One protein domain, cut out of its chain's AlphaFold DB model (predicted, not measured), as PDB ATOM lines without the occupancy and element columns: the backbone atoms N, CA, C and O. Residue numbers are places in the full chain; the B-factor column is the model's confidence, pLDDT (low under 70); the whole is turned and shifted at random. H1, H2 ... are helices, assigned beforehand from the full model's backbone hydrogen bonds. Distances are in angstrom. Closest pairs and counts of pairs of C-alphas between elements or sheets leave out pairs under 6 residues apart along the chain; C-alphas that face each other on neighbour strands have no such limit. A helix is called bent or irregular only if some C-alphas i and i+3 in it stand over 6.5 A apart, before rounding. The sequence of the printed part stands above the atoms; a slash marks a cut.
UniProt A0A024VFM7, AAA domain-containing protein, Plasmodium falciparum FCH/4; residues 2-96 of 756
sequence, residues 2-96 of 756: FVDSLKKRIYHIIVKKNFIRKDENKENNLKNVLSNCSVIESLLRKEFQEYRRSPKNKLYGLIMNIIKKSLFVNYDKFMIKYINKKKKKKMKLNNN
ATOM      1  N   PHE A   2      32.724 -33.840  19.306       66.81
ATOM      2  CA  PHE A   2      33.189 -34.169  20.675       66.81
ATOM      3  C   PHE A   2      34.702 -34.448  20.754       66.81
ATOM      4  O   PHE A   2      35.402 -33.875  21.591       66.81
ATOM      5  N   VAL A   3      35.219 -35.256  19.822       70.31
ATOM      6  CA  VAL A   3      36.655 -35.564  19.685       70.31
ATOM      7  C   VAL A   3      37.487 -34.296  19.457       70.31
ATOM      8  O   VAL A   3      38.549 -34.142  20.054       70.31
ATOM      9  N   ASP A   4      36.988 -33.345  18.666       73.31
ATOM     10  CA  ASP A   4      37.671 -32.082  18.352       73.31
ATOM     11  C   ASP A   4      37.730 -31.143  19.559       73.31
ATOM     12  O   ASP A   4      38.739 -30.471  19.788       73.31
ATOM     13  N   SER A   5      36.661 -31.121  20.361       76.88
ATOM     14  CA  SER A   5      36.612 -30.417  21.644       76.88
ATOM     15  C   SER A   5      37.629 -31.008  22.625       76.88
ATOM     16  O   SER A   5      38.489 -30.288  23.137       76.88
ATOM     17  N   LEU A   6      37.626 -32.335  22.804       82.19
ATOM     18  CA  LEU A   6      38.581 -33.037  23.665       82.19
ATOM     19  C   LEU A   6      40.035 -32.833  23.189       82.19
ATOM     20  O   LEU A   6      40.908 -32.533  24.000       82.19
ATOM     21  N   LYS A   7      40.295 -32.870  21.875       82.06
ATOM     22  CA  LYS A   7      41.607 -32.575  21.269       82.06
ATOM     23  C   LYS A   7      42.074 -31.141  21.553       82.06
ATOM     24  O   LYS A   7      43.229 -30.939  21.934       82.06
ATOM     25  N   LYS A   8      41.185 -30.142  21.437       80.81
ATOM     26  CA  LYS A   8      41.465 -28.739  21.812       80.81
ATOM     27  C   LYS A   8      41.756 -28.595  23.316       80.81
ATOM     28  O   LYS A   8      42.666 -27.844  23.680       80.81
ATOM     29  N   ARG A   9      41.037 -29.324  24.180       84.38
ATOM     30  CA  ARG A   9      41.206 -29.317  25.649       84.38
ATOM     31  C   ARG A   9      42.507 -30.003  26.099       84.38
ATOM     32  O   ARG A   9      43.263 -29.397  26.855       84.38
ATOM     33  N   ILE A  10      42.845 -31.181  25.562       84.62
ATOM     34  CA  ILE A  10      44.140 -31.861  25.791       84.62
ATOM     35  C   ILE A  10      45.306 -30.947  25.393       84.62
ATOM     36  O   ILE A  10      46.226 -30.727  26.182       84.62
ATOM     37  N   TYR A  11      45.243 -30.345  24.200       83.56
ATOM     38  CA  TYR A  11      46.263 -29.403  23.739       83.56
ATOM     39  C   TYR A  11      46.417 -28.190  24.676       83.56
ATOM     40  O   TYR A  11      47.536 -27.744  24.934       83.56
ATOM     41  N   HIS A  12      45.317 -27.671  25.236       82.69
ATOM     42  CA  HIS A  12      45.388 -26.604  26.235       82.69
ATOM     43  C   HIS A  12      46.139 -27.035  27.502       82.69
ATOM     44  O   HIS A  12      46.997 -26.287  27.964       82.69
ATOM     45  N   ILE A  13      45.877 -28.237  28.023       85.25
ATOM     46  CA  ILE A  13      46.546 -28.771  29.221       85.25
ATOM     47  C   ILE A  13      48.050 -28.971  28.974       85.25
ATOM     48  O   ILE A  13      48.860 -28.530  29.790       85.25
ATOM     49  N   ILE A  14      48.437 -29.527  27.821       83.69
ATOM     50  CA  ILE A  14      49.848 -29.698  27.422       83.69
ATOM     51  C   ILE A  14      50.584 -28.344  27.376       83.69
ATOM     52  O   ILE A  14      51.674 -28.211  27.934       83.69
ATOM     53  N   VAL A  15      49.962 -27.306  26.798       81.62
ATOM     54  CA  VAL A  15      50.494 -25.925  26.798       81.62
ATOM     55  C   VAL A  15      50.517 -25.308  28.207       81.62
ATOM     56  O   VAL A  15      51.431 -24.553  28.530       81.62
ATOM     57  N   LYS A  16      49.526 -25.608  29.058       80.88
ATOM     58  CA  LYS A  16      49.404 -25.069  30.425       80.88
ATOM     59  C   LYS A  16      50.448 -25.653  31.383       80.88
ATOM     60  O   LYS A  16      50.891 -24.935  32.277       80.88
ATOM     61  N   LYS A  17      50.846 -26.918  31.195       81.25
ATOM     62  CA  LYS A  17      51.802 -27.645  32.051       81.25
ATOM     63  C   LYS A  17      53.220 -27.787  31.481       81.25
ATOM     64  O   LYS A  17      54.086 -28.265  32.200       81.25
ATOM     65  N   ASN A  18      53.487 -27.322  30.256       80.00
ATOM     66  CA  ASN A  18      54.791 -27.441  29.582       80.00
ATOM     67  C   ASN A  18      55.297 -28.895  29.434       80.00
ATOM     68  O   ASN A  18      56.501 -29.120  29.501       80.00
ATOM     69  N   PHE A  19      54.424 -29.873  29.152       80.69
ATOM     70  CA  PHE A  19      54.835 -31.270  28.876       80.69
ATOM     71  C   PHE A  19      55.629 -31.453  27.558       80.69
ATOM     72  O   PHE A  19      55.782 -32.570  27.078       80.69
ATOM     73  N   ILE A  20      56.084 -30.356  26.942       80.62
ATOM     74  CA  ILE A  20      56.868 -30.328  25.706       80.62
ATOM     75  C   ILE A  20      58.035 -29.357  25.883       80.62
ATOM     76  O   ILE A  20      57.821 -28.153  26.108       80.62
ATOM     77  N   ARG A  21      59.248 -29.882  25.715       76.81
ATOM     78  CA  ARG A  21      60.504 -29.129  25.608       76.81
ATOM     79  C   ARG A  21      60.766 -28.810  24.134       76.81
ATOM     80  O   ARG A  21      60.341 -29.555  23.254       76.81
ATOM     81  N   LYS A  22      61.383 -27.663  23.842       69.56
ATOM     82  CA  LYS A  22      61.614 -27.236  22.448       69.56
ATOM     83  C   LYS A  22      62.740 -28.016  21.777       69.56
ATOM     84  O   LYS A  22      62.751 -28.146  20.562       69.56
ATOM     85  N   ASP A  23      63.654 -28.484  22.607       69.31
ATOM     86  CA  ASP A  23      65.028 -28.842  22.280       69.31
ATOM     87  C   ASP A  23      65.195 -30.380  22.310       69.31
ATOM     88  O   ASP A  23      66.298 -30.910  22.348       69.31
ATOM     89  N   GLU A  24      64.066 -31.102  22.319       74.44
ATOM     90  CA  GLU A  24      63.960 -32.562  22.356       74.44
ATOM     91  C   GLU A  24      63.232 -33.090  21.113       74.44
ATOM     92  O   GLU A  24      62.202 -32.554  20.692       74.44
ATOM     93  N   ASN A  25      63.717 -34.209  20.573       76.88
ATOM     94  CA  ASN A  25      63.142 -34.849  19.390       76.88
ATOM     95  C   ASN A  25      61.663 -35.243  19.574       76.88
ATOM     96  O   ASN A  25      61.200 -35.539  20.682       76.88
ATOM     97  N   LYS A  26      60.936 -35.319  18.448       78.19
ATOM     98  CA  LYS A  26      59.509 -35.686  18.344       78.19
ATOM     99  C   LYS A  26      59.124 -36.891  19.211       78.19
ATOM    100  O   LYS A  26      58.100 -36.851  19.891       78.19
ATOM    101  N   GLU A  27      59.951 -37.936  19.224       78.12
ATOM    102  CA  GLU A  27      59.711 -39.145  20.018       78.12
ATOM    103  C   GLU A  27      59.859 -38.945  21.525       78.12
ATOM    104  O   GLU A  27      59.055 -39.477  22.285       78.12
ATOM    105  N   ASN A  28      60.856 -38.181  21.973       80.75
ATOM    106  CA  ASN A  28      61.075 -37.932  23.398       80.75
ATOM    107  C   ASN A  28      59.965 -37.034  23.952       80.75
ATOM    108  O   ASN A  28      59.379 -37.346  24.987       80.75
ATOM    109  N   ASN A  29      59.563 -36.014  23.188       82.94
ATOM    110  CA  ASN A  29      58.374 -35.219  23.485       82.94
ATOM    111  C   ASN A  29      57.079 -36.063  23.490       82.94
ATOM    112  O   ASN A  29      56.217 -35.852  24.343       82.94
ATOM    113  N   LEU A  30      56.936 -37.054  22.600       82.50
ATOM    114  CA  LEU A  30      55.807 -37.994  22.629       82.50
ATOM    115  C   LEU A  30      55.845 -38.890  23.879       82.50
ATOM    116  O   LEU A  30      54.833 -39.000  24.567       82.50
ATOM    117  N   LYS A  31      56.999 -39.486  24.214       81.44
ATOM    118  CA  LYS A  31      57.206 -40.299  25.428       81.44
ATOM    119  C   LYS A  31      56.878 -39.496  26.698       81.44
ATOM    120  O   LYS A  31      56.167 -40.002  27.562       81.44
ATOM    121  N   ASN A  32      57.303 -38.233  26.768       82.88
ATOM    122  CA  ASN A  32      57.070 -37.314  27.891       82.88
ATOM    123  C   ASN A  32      55.587 -36.896  28.034       82.88
ATOM    124  O   ASN A  32      55.050 -36.828  29.140       82.88
ATOM    125  N   VAL A  33      54.870 -36.691  26.922       84.06
ATOM    126  CA  VAL A  33      53.411 -36.475  26.958       84.06
ATOM    127  C   VAL A  33      52.660 -37.756  27.352       84.06
ATOM    128  O   VAL A  33      51.690 -37.675  28.105       84.06
ATOM    129  N   LEU A  34      53.105 -38.931  26.887       83.81
ATOM    130  CA  LEU A  34      52.470 -40.220  27.190       83.81
ATOM    131  C   LEU A  34      52.657 -40.656  28.653       83.81
ATOM    132  O   LEU A  34      51.700 -41.134  29.259       83.81
ATOM    133  N   SER A  35      53.836 -40.453  29.252       84.19
ATOM    134  CA  SER A  35      54.062 -40.734  30.681       84.19
ATOM    135  C   SER A  35      53.192 -39.861  31.596       84.19
ATOM    136  O   SER A  35      52.780 -40.296  32.669       84.19
ATOM    137  N   ASN A  36      52.827 -38.660  31.139       86.06
ATOM    138  CA  ASN A  36      51.947 -37.729  31.846       86.06
ATOM    139  C   ASN A  36      50.442 -37.904  31.524       86.06
ATOM    140  O   ASN A  36      49.626 -37.092  31.970       86.06
ATOM    141  N   CYS A  37      50.023 -38.950  30.796       84.62
ATOM    142  CA  CYS A  37      48.610 -39.158  30.428       84.62
ATOM    143  C   CYS A  37      47.652 -39.246  31.629       84.62
ATOM    144  O   CYS A  37      46.551 -38.696  31.571       84.62
ATOM    145  N   SER A  38      48.068 -39.869  32.735       83.06
ATOM    146  CA  SER A  38      47.291 -39.926  33.986       83.06
ATOM    147  C   SER A  38      47.072 -38.531  34.594       83.06
ATOM    148  O   SER A  38      45.972 -38.196  35.040       83.06
ATOM    149  N   VAL A  39      48.095 -37.672  34.537       84.75
ATOM    150  CA  VAL A  39      48.020 -36.269  34.966       84.75
ATOM    151  C   VAL A  39      47.055 -35.495  34.066       84.75
ATOM    152  O   VAL A  39      46.198 -34.775  34.581       84.75
ATOM    153  N   ILE A  40      47.128 -35.685  32.743       86.69
ATOM    154  CA  ILE A  40      46.211 -35.073  31.768       86.69
ATOM    155  C   ILE A  40      44.757 -35.496  32.034       86.69
ATOM    156  O   ILE A  40      43.882 -34.631  32.067       86.69
ATOM    157  N   GLU A  41      44.485 -36.779  32.296       86.44
ATOM    158  CA  GLU A  41      43.138 -37.250  32.647       86.44
ATOM    159  C   GLU A  41      42.635 -36.619  33.958       86.44
ATOM    160  O   GLU A  41      41.508 -36.119  34.022       86.44
ATOM    161  N   SER A  42      43.482 -36.571  34.993       85.06
ATOM    162  CA  SER A  42      43.125 -35.965  36.283       85.06
ATOM    163  C   SER A  42      42.778 -34.476  36.152       85.06
ATOM    164  O   SER A  42      41.838 -33.995  36.787       85.06
ATOM    165  N   LEU A  43      43.488 -33.751  35.278       86.06
ATOM    166  CA  LEU A  43      43.239 -32.342  34.989       86.06
ATOM    167  C   LEU A  43      41.970 -32.158  34.153       86.06
ATOM    168  O   LEU A  43      41.184 -31.272  34.470       86.06
ATOM    169  N   LEU A  44      41.703 -33.023  33.166       86.62
ATOM    170  CA  LEU A  44      40.445 -33.002  32.408       86.62
ATOM    171  C   LEU A  44      39.222 -33.198  33.320       86.62
ATOM    172  O   LEU A  44      38.247 -32.465  33.183       86.62
ATOM    173  N   ARG A  45      39.281 -34.132  34.280       85.56
ATOM    174  CA  ARG A  45      38.201 -34.363  35.262       85.56
ATOM    175  C   ARG A  45      38.033 -33.205  36.252       85.56
ATOM    176  O   ARG A  45      36.912 -32.912  36.670       85.56
ATOM    177  N   LYS A  46      39.123 -32.535  36.641       84.38
ATOM    178  CA  LYS A  46      39.059 -31.345  37.505       84.38
ATOM    179  C   LYS A  46      38.478 -30.142  36.754       84.38
ATOM    180  O   LYS A  46      37.498 -29.572  37.231       84.38
ATOM    181  N   GLU A  47      39.037 -29.804  35.591       82.81
ATOM    182  CA  GLU A  47      38.713 -28.593  34.817       82.81
ATOM    183  C   GLU A  47      37.369 -28.663  34.066       82.81
ATOM    184  O   GLU A  47      36.754 -27.618  33.866       82.81
ATOM    185  N   PHE A  48      36.872 -29.848  33.680       82.19
ATOM    186  CA  PHE A  48      35.626 -29.984  32.907       82.19
ATOM    187  C   PHE A  48      34.648 -30.972  33.558       82.19
ATOM    188  O   PHE A  48      34.960 -32.148  33.757       82.19
ATOM    189  N   GLN A  49      33.429 -30.506  33.849       76.31
ATOM    190  CA  GLN A  49      32.390 -31.308  34.510       76.31
ATOM    191  C   GLN A  49      31.991 -32.549  33.691       76.31
ATOM    192  O   GLN A  49      31.843 -33.630  34.260       76.31
ATOM    193  N   GLU A  50      31.911 -32.409  32.362       78.31
ATOM    194  CA  GLU A  50      31.579 -33.466  31.387       78.31
ATOM    195  C   GLU A  50      32.350 -34.776  31.616       78.31
ATOM    196  O   GLU A  50      31.802 -35.868  31.473       78.31
ATOM    197  N   TYR A  51      33.628 -34.688  31.993       79.44
ATOM    198  CA  TYR A  51      34.497 -35.859  32.102       79.44
ATOM    199  C   TYR A  51      34.453 -36.526  33.478       79.44
ATOM    200  O   TYR A  51      34.899 -37.669  33.600       79.44
ATOM    201  N   ARG A  52      33.878 -35.880  34.503       76.81
ATOM    202  CA  ARG A  52      33.847 -36.399  35.885       76.81
ATOM    203  C   ARG A  52      33.158 -37.760  35.983       76.81
ATOM    204  O   ARG A  52      33.719 -38.660  36.599       76.81
ATOM    205  N   ARG A  53      32.011 -37.924  35.311       73.38
ATOM    206  CA  ARG A  53      31.194 -39.157  35.303       73.38
ATOM    207  C   ARG A  53      31.691 -40.250  34.338       73.38
ATOM    208  O   ARG A  53      31.125 -41.334  34.311       73.38
ATOM    209  N   SER A  54      32.728 -39.998  33.535       76.25
ATOM    210  CA  SER A  54      33.212 -40.983  32.549       76.25
ATOM    211  C   SER A  54      34.026 -42.118  33.204       76.25
ATOM    212  O   SER A  54      34.834 -41.837  34.095       76.25
ATOM    213  N   PRO A  55      33.903 -43.390  32.779       78.38
ATOM    214  CA  PRO A  55      34.720 -44.477  33.325       78.38
ATOM    215  C   PRO A  55      36.197 -44.322  32.921       78.38
ATOM    216  O   PRO A  55      36.495 -44.057  31.753       78.38
ATOM    217  N   LYS A  56      37.116 -44.494  33.889       70.88
ATOM    218  CA  LYS A  56      38.572 -44.242  33.757       70.88
ATOM    219  C   LYS A  56      39.158 -44.825  32.470       70.88
ATOM    220  O   LYS A  56      39.608 -44.080  31.605       70.88
ATOM    221  N   ASN A  57      39.041 -46.140  32.293       76.62
ATOM    222  CA  ASN A  57      39.665 -46.873  31.188       76.62
ATOM    223  C   ASN A  57      39.206 -46.361  29.805       76.62
ATOM    224  O   ASN A  57      40.010 -46.281  28.876       76.62
ATOM    225  N   LYS A  58      37.935 -45.944  29.672       80.06
ATOM    226  CA  LYS A  58      37.369 -45.427  28.412       80.06
ATOM    227  C   LYS A  58      37.872 -44.014  28.098       80.06
ATOM    228  O   LYS A  58      38.207 -43.737  26.948       80.06
ATOM    229  N   LEU A  59      37.978 -43.136  29.101       82.75
ATOM    230  CA  LEU A  59      38.548 -41.796  28.915       82.75
ATOM    231  C   LEU A  59      40.058 -41.865  28.631       82.75
ATOM    232  O   LEU A  59      40.530 -41.223  27.694       82.75
ATOM    233  N   TYR A  60      40.796 -42.689  29.380       84.69
ATOM    234  CA  TYR A  60      42.231 -42.906  29.187       84.69
ATOM    235  C   TYR A  60      42.549 -43.430  27.777       84.69
ATOM    236  O   TYR A  60      43.398 -42.870  27.082       84.69
ATOM    237  N   GLY A  61      41.808 -44.439  27.300       82.12
ATOM    238  CA  GLY A  61      41.952 -44.970  25.939       82.12
ATOM    239  C   GLY A  61      41.688 -43.928  24.843       82.12
ATOM    240  O   GLY A  61      42.430 -43.861  23.862       82.12
ATOM    241  N   LEU A  62      40.685 -43.058  25.024       82.56
ATOM    242  CA  LEU A  62      40.414 -41.946  24.103       82.56
ATOM    243  C   LEU A  62      41.552 -40.910  24.091       82.56
ATOM    244  O   LEU A  62      41.984 -40.500  23.013       82.56
ATOM    245  N   ILE A  63      42.078 -40.527  25.260       84.31
ATOM    246  CA  ILE A  63      43.225 -39.610  25.387       84.31
ATOM    247  C   ILE A  63      44.457 -40.191  24.674       84.31
ATOM    248  O   ILE A  63      45.053 -39.517  23.830       84.31
ATOM    249  N   MET A  64      44.794 -41.456  24.946       82.81
ATOM    250  CA  MET A  64      45.925 -42.163  24.332       82.81
ATOM    251  C   MET A  64      45.809 -42.230  22.803       82.81
ATOM    252  O   MET A  64      46.768 -41.907  22.097       82.81
ATOM    253  N   ASN A  65      44.628 -42.580  22.280       82.88
ATOM    254  CA  ASN A  65      44.374 -42.610  20.838       82.88
ATOM    255  C   ASN A  65      44.500 -41.221  20.196       82.88
ATOM    256  O   ASN A  65      45.078 -41.096  19.118       82.88
ATOM    257  N   ILE A  66      44.011 -40.164  20.850       82.75
ATOM    258  CA  ILE A  66      44.045 -38.795  20.313       82.75
ATOM    259  C   ILE A  66      45.460 -38.205  20.337       82.75
ATOM    260  O   ILE A  66      45.829 -37.500  19.392       82.75
ATOM    261  N   ILE A  67      46.276 -38.531  21.344       81.44
ATOM    262  CA  ILE A  67      47.699 -38.164  21.387       81.44
ATOM    263  C   ILE A  67      48.460 -38.873  20.260       81.44
ATOM    264  O   ILE A  67      49.040 -38.189  19.411       81.44
ATOM    265  N   LYS A  68      48.384 -40.213  20.193       76.69
ATOM    266  CA  LYS A  68      49.100 -41.026  19.194       76.69
ATOM    267  C   LYS A  68      48.651 -40.732  17.756       76.69
ATOM    268  O   LYS A  68      49.471 -40.329  16.938       76.69
ATOM    269  N   LYS A  69      47.357 -40.884  17.439       70.38
ATOM    270  CA  LYS A  69      46.842 -40.801  16.056       70.38
ATOM    271  C   LYS A  69      46.579 -39.381  15.545       70.38
ATOM    272  O   LYS A  69      46.322 -39.226  14.359       70.38
ATOM    273  N   SER A  70      46.562 -38.343  16.394       63.31
ATOM    274  CA  SER A  70      45.996 -37.047  15.969       63.31
ATOM    275  C   SER A  70      46.765 -35.781  16.366       63.31
ATOM    276  O   SER A  70      46.543 -34.743  15.732       63.31
ATOM    277  N   LEU A  71      47.633 -35.823  17.384       62.66
ATOM    278  CA  LEU A  71      48.458 -34.672  17.782       62.66
ATOM    279  C   LEU A  71      49.886 -34.773  17.232       62.66
ATOM    280  O   LEU A  71      50.391 -33.788  16.704       62.66
ATOM    281  N   PHE A  72      50.502 -35.958  17.290       65.56
ATOM    282  CA  PHE A  72      51.896 -36.164  16.873       65.56
ATOM    283  C   PHE A  72      52.081 -36.636  15.420       65.56
ATOM    284  O   PHE A  72      53.214 -36.671  14.946       65.56
ATOM    285  N   VAL A  73      51.004 -36.930  14.681       65.38
ATOM    286  CA  VAL A  73      51.087 -37.156  13.223       65.38
ATOM    287  C   VAL A  73      51.573 -35.868  12.546       65.38
ATOM    288  O   VAL A  73      52.706 -35.814  12.074       65.38
ATOM    289  N   ASN A  74      50.799 -34.783  12.660       66.38
ATOM    290  CA  ASN A  74      51.148 -33.452  12.143       66.38
ATOM    291  C   ASN A  74      51.921 -32.623  13.187       66.38
ATOM    292  O   ASN A  74      51.481 -31.533  13.574       66.38
ATOM    293  N   TYR A  75      53.041 -33.168  13.676       71.44
ATOM    294  CA  TYR A  75      53.826 -32.606  14.784       71.44
ATOM    295  C   TYR A  75      54.257 -31.155  14.541       71.44
ATOM    296  O   TYR A  75      54.144 -30.331  15.440       71.44
ATOM    297  N   ASP A  76      54.644 -30.795  13.323       64.50
ATOM    298  CA  ASP A  76      55.223 -29.482  13.009       64.50
ATOM    299  C   ASP A  76      54.136 -28.399  12.981       64.50
ATOM    300  O   ASP A  76      54.241 -27.361  13.635       64.50
ATOM    301  N   LYS A  77      52.984 -28.710  12.369       71.56
ATOM    302  CA  LYS A  77      51.761 -27.881  12.408       71.56
ATOM    303  C   LYS A  77      51.206 -27.729  13.837       71.56
ATOM    304  O   LYS A  77      50.494 -26.763  14.128       71.56
ATOM    305  N   PHE A  78      51.532 -28.661  14.733       73.81
ATOM    306  CA  PHE A  78      51.244 -28.608  16.167       73.81
ATOM    307  C   PHE A  78      52.298 -27.792  16.944       73.81
ATOM    308  O   PHE A  78      51.915 -26.942  17.749       73.81
ATOM    309  N   MET A  79      53.594 -27.937  16.648       74.00
ATOM    310  CA  MET A  79      54.693 -27.183  17.262       74.00
ATOM    311  C   MET A  79      54.670 -25.701  16.882       74.00
ATOM    312  O   MET A  79      54.811 -24.854  17.761       74.00
ATOM    313  N   ILE A  80      54.361 -25.355  15.628       73.81
ATOM    314  CA  ILE A  80      54.111 -23.968  15.195       73.81
ATOM    315  C   ILE A  80      52.972 -23.354  16.024       73.81
ATOM    316  O   ILE A  80      53.096 -22.244  16.548       73.81
ATOM    317  N   LYS A  81      51.871 -24.092  16.232       71.56
ATOM    318  CA  LYS A  81      50.758 -23.641  17.085       71.56
ATOM    319  C   LYS A  81      51.163 -23.534  18.561       71.56
ATOM    320  O   LYS A  81      50.739 -22.577  19.212       71.56
ATOM    321  N   TYR A  82      51.977 -24.457  19.079       75.50
ATOM    322  CA  TYR A  82      52.491 -24.448  20.457       75.50
ATOM    323  C   TYR A  82      53.387 -23.227  20.691       75.50
ATOM    324  O   TYR A  82      53.143 -22.446  21.612       75.50
ATOM    325  N   ILE A  83      54.353 -22.994  19.796       74.19
ATOM    326  CA  ILE A  83      55.249 -21.834  19.801       74.19
ATOM    327  C   ILE A  83      54.446 -20.541  19.687       74.19
ATOM    328  O   ILE A  83      54.647 -19.655  20.511       74.19
ATOM    329  N   ASN A  84      53.490 -20.427  18.759       74.50
ATOM    330  CA  ASN A  84      52.702 -19.203  18.594       74.50
ATOM    331  C   ASN A  84      51.763 -18.935  19.782       74.50
ATOM    332  O   ASN A  84      51.619 -17.785  20.203       74.50
ATOM    333  N   LYS A  85      51.187 -19.971  20.407       72.50
ATOM    334  CA  LYS A  85      50.399 -19.816  21.644       72.50
ATOM    335  C   LYS A  85      51.288 -19.442  22.840       72.50
ATOM    336  O   LYS A  85      50.876 -18.626  23.663       72.50
ATOM    337  N   LYS A  86      52.526 -19.950  22.902       70.00
ATOM    338  CA  LYS A  86      53.534 -19.588  23.917       70.00
ATOM    339  C   LYS A  86      54.125 -18.189  23.682       70.00
ATOM    340  O   LYS A  86      54.319 -17.474  24.658       70.00
ATOM    341  N   LYS A  87      54.302 -17.751  22.423       66.75
ATOM    342  CA  LYS A  87      54.632 -16.367  22.027       66.75
ATOM    343  C   LYS A  87      53.514 -15.409  22.437       66.75
ATOM    344  O   LYS A  87      53.799 -14.483  23.179       66.75
ATOM    345  N   LYS A  88      52.243 -15.671  22.090       63.75
ATOM    346  CA  LYS A  88      51.107 -14.839  22.549       63.75
ATOM    347  C   LYS A  88      50.978 -14.803  24.079       63.75
ATOM    348  O   LYS A  88      50.624 -13.764  24.626       63.75
ATOM    349  N   LYS A  89      51.312 -15.890  24.790       60.78
ATOM    350  CA  LYS A  89      51.371 -15.881  26.263       60.78
ATOM    351  C   LYS A  89      52.553 -15.054  26.791       60.78
ATOM    352  O   LYS A  89      52.339 -14.258  27.693       60.78
ATOM    353  N   LYS A  90      53.754 -15.169  26.203       54.41
ATOM    354  CA  LYS A  90      54.896 -14.290  26.518       54.41
ATOM    355  C   LYS A  90      54.588 -12.824  26.213       54.41
ATOM    356  O   LYS A  90      54.863 -12.009  27.067       54.41
ATOM    357  N   MET A  91      53.945 -12.489  25.095       45.06
ATOM    358  CA  MET A  91      53.505 -11.119  24.789       45.06
ATOM    359  C   MET A  91      52.479 -10.602  25.805       45.06
ATOM    360  O   MET A  91      52.596  -9.471  26.239       45.06
ATOM    361  N   LYS A  92      51.543 -11.425  26.298       47.34
ATOM    362  CA  LYS A  92      50.672 -11.006  27.415       47.34
ATOM    363  C   LYS A  92      51.398 -10.823  28.760       47.34
ATOM    364  O   LYS A  92      50.875 -10.111  29.601       47.34
ATOM    365  N   LEU A  93      52.570 -11.431  28.973       41.34
ATOM    366  CA  LEU A  93      53.431 -11.101  30.121       41.34
ATOM    367  C   LEU A  93      54.322  -9.880  29.839       41.34
ATOM    368  O   LEU A  93      54.434  -9.008  30.686       41.34
ATOM    369  N   ASN A  94      54.905  -9.776  28.647       35.62
ATOM    370  CA  ASN A  94      55.767  -8.670  28.238       35.62
ATOM    371  C   ASN A  94      54.999  -7.351  28.106       35.62
ATOM    372  O   ASN A  94      55.526  -6.332  28.516       35.62
ATOM    373  N   ASN A  95      53.749  -7.338  27.640       36.06
ATOM    374  CA  ASN A  95      52.923  -6.127  27.646       36.06
ATOM    375  C   ASN A  95      52.566  -5.679  29.079       36.06
ATOM    376  O   ASN A  95      52.331  -4.498  29.294       36.06
ATOM    377  N   ASN A  96      52.625  -6.578  30.070       34.53
ATOM    378  CA  ASN A  96      52.562  -6.224  31.495       34.53
ATOM    379  C   ASN A  96      53.936  -5.783  32.062       34.53
ATOM    380  O   ASN A  96      54.039  -5.488  33.250       34.53
TER     381      ASN A  96
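Overview. This is residues 2 to 96 of the 756 residues of the protein "AAA domain-containing protein" of Plasmodium falciparum FCH/4 (UniProt A0A024VFM7). The longest helix, H6, is an arm on a body of crossed helices, and residues 87 to 96, of which 87 to 94 belong to H6, stick out from that body. In that body H1 runs through the middle, H3 crosses both H1 and H5, H2 runs nearly alongside H5, and the short H4 sits at the end of H3. The printed part has 95 residues with six named helices, H1 to H6 in chain order, and no named strand: all helix. It is compact, with a radius of gyration of the C-alphas of 13.8 A and spans of 41 by 31 by 21 A.

Along the chain. H6, residues 75 to 94, is 27.5 A long and ends at C-alpha 94 (55.767, -8.670, 28.238). H1, residues 2 to 17, begins at C-alpha 2 (33.189, -34.169, 20.675) and is 22.8 A long. H5, residues 56 to 71, is 21.1 A long and only just irregular: C-alphas 68 and 71 are 6.54 A apart. H3 is residues 37 to 47, 15.1 A; H2 residues 26 to 35, 14.4 A; H4 residues 49 to 52, 5.5 A.

Arrangement. H6, with residues 82 to 86 alone, only just touches H1 at residue 15, with 3 pairs of C-alphas within 8 A; the closest C-alphas, of Val 15 and Tyr 82, are 6.8 A apart. H1 touches H3 about perpendicular at 77 degrees, closest at C-alphas 13 and 40, 6.8 A. H3 touches H5, closest at C-alphas 41 and 60, 6.7 A. H3 and H4 touch only at the corner, C-alphas 45 and 52 being closest at 4.8 A. H2 and H5 are close but not clearly touching, C-alphas 34 and 64 being closest at 7.4 A. In H1, H2, H3 and H5 every O i to N i+4 pair is within hydrogen-bond range, in H6 15 of 16; H4 is too short for such a pair.

Size, cuts and confidence. C-alphas 57 and 95, the farthest apart, are 43.0 A apart. The printed part has no cut and no long link. Mean pLDDT of the printed part is 75.2; residues 70 to 74 and 87 to 96 are among those under 70.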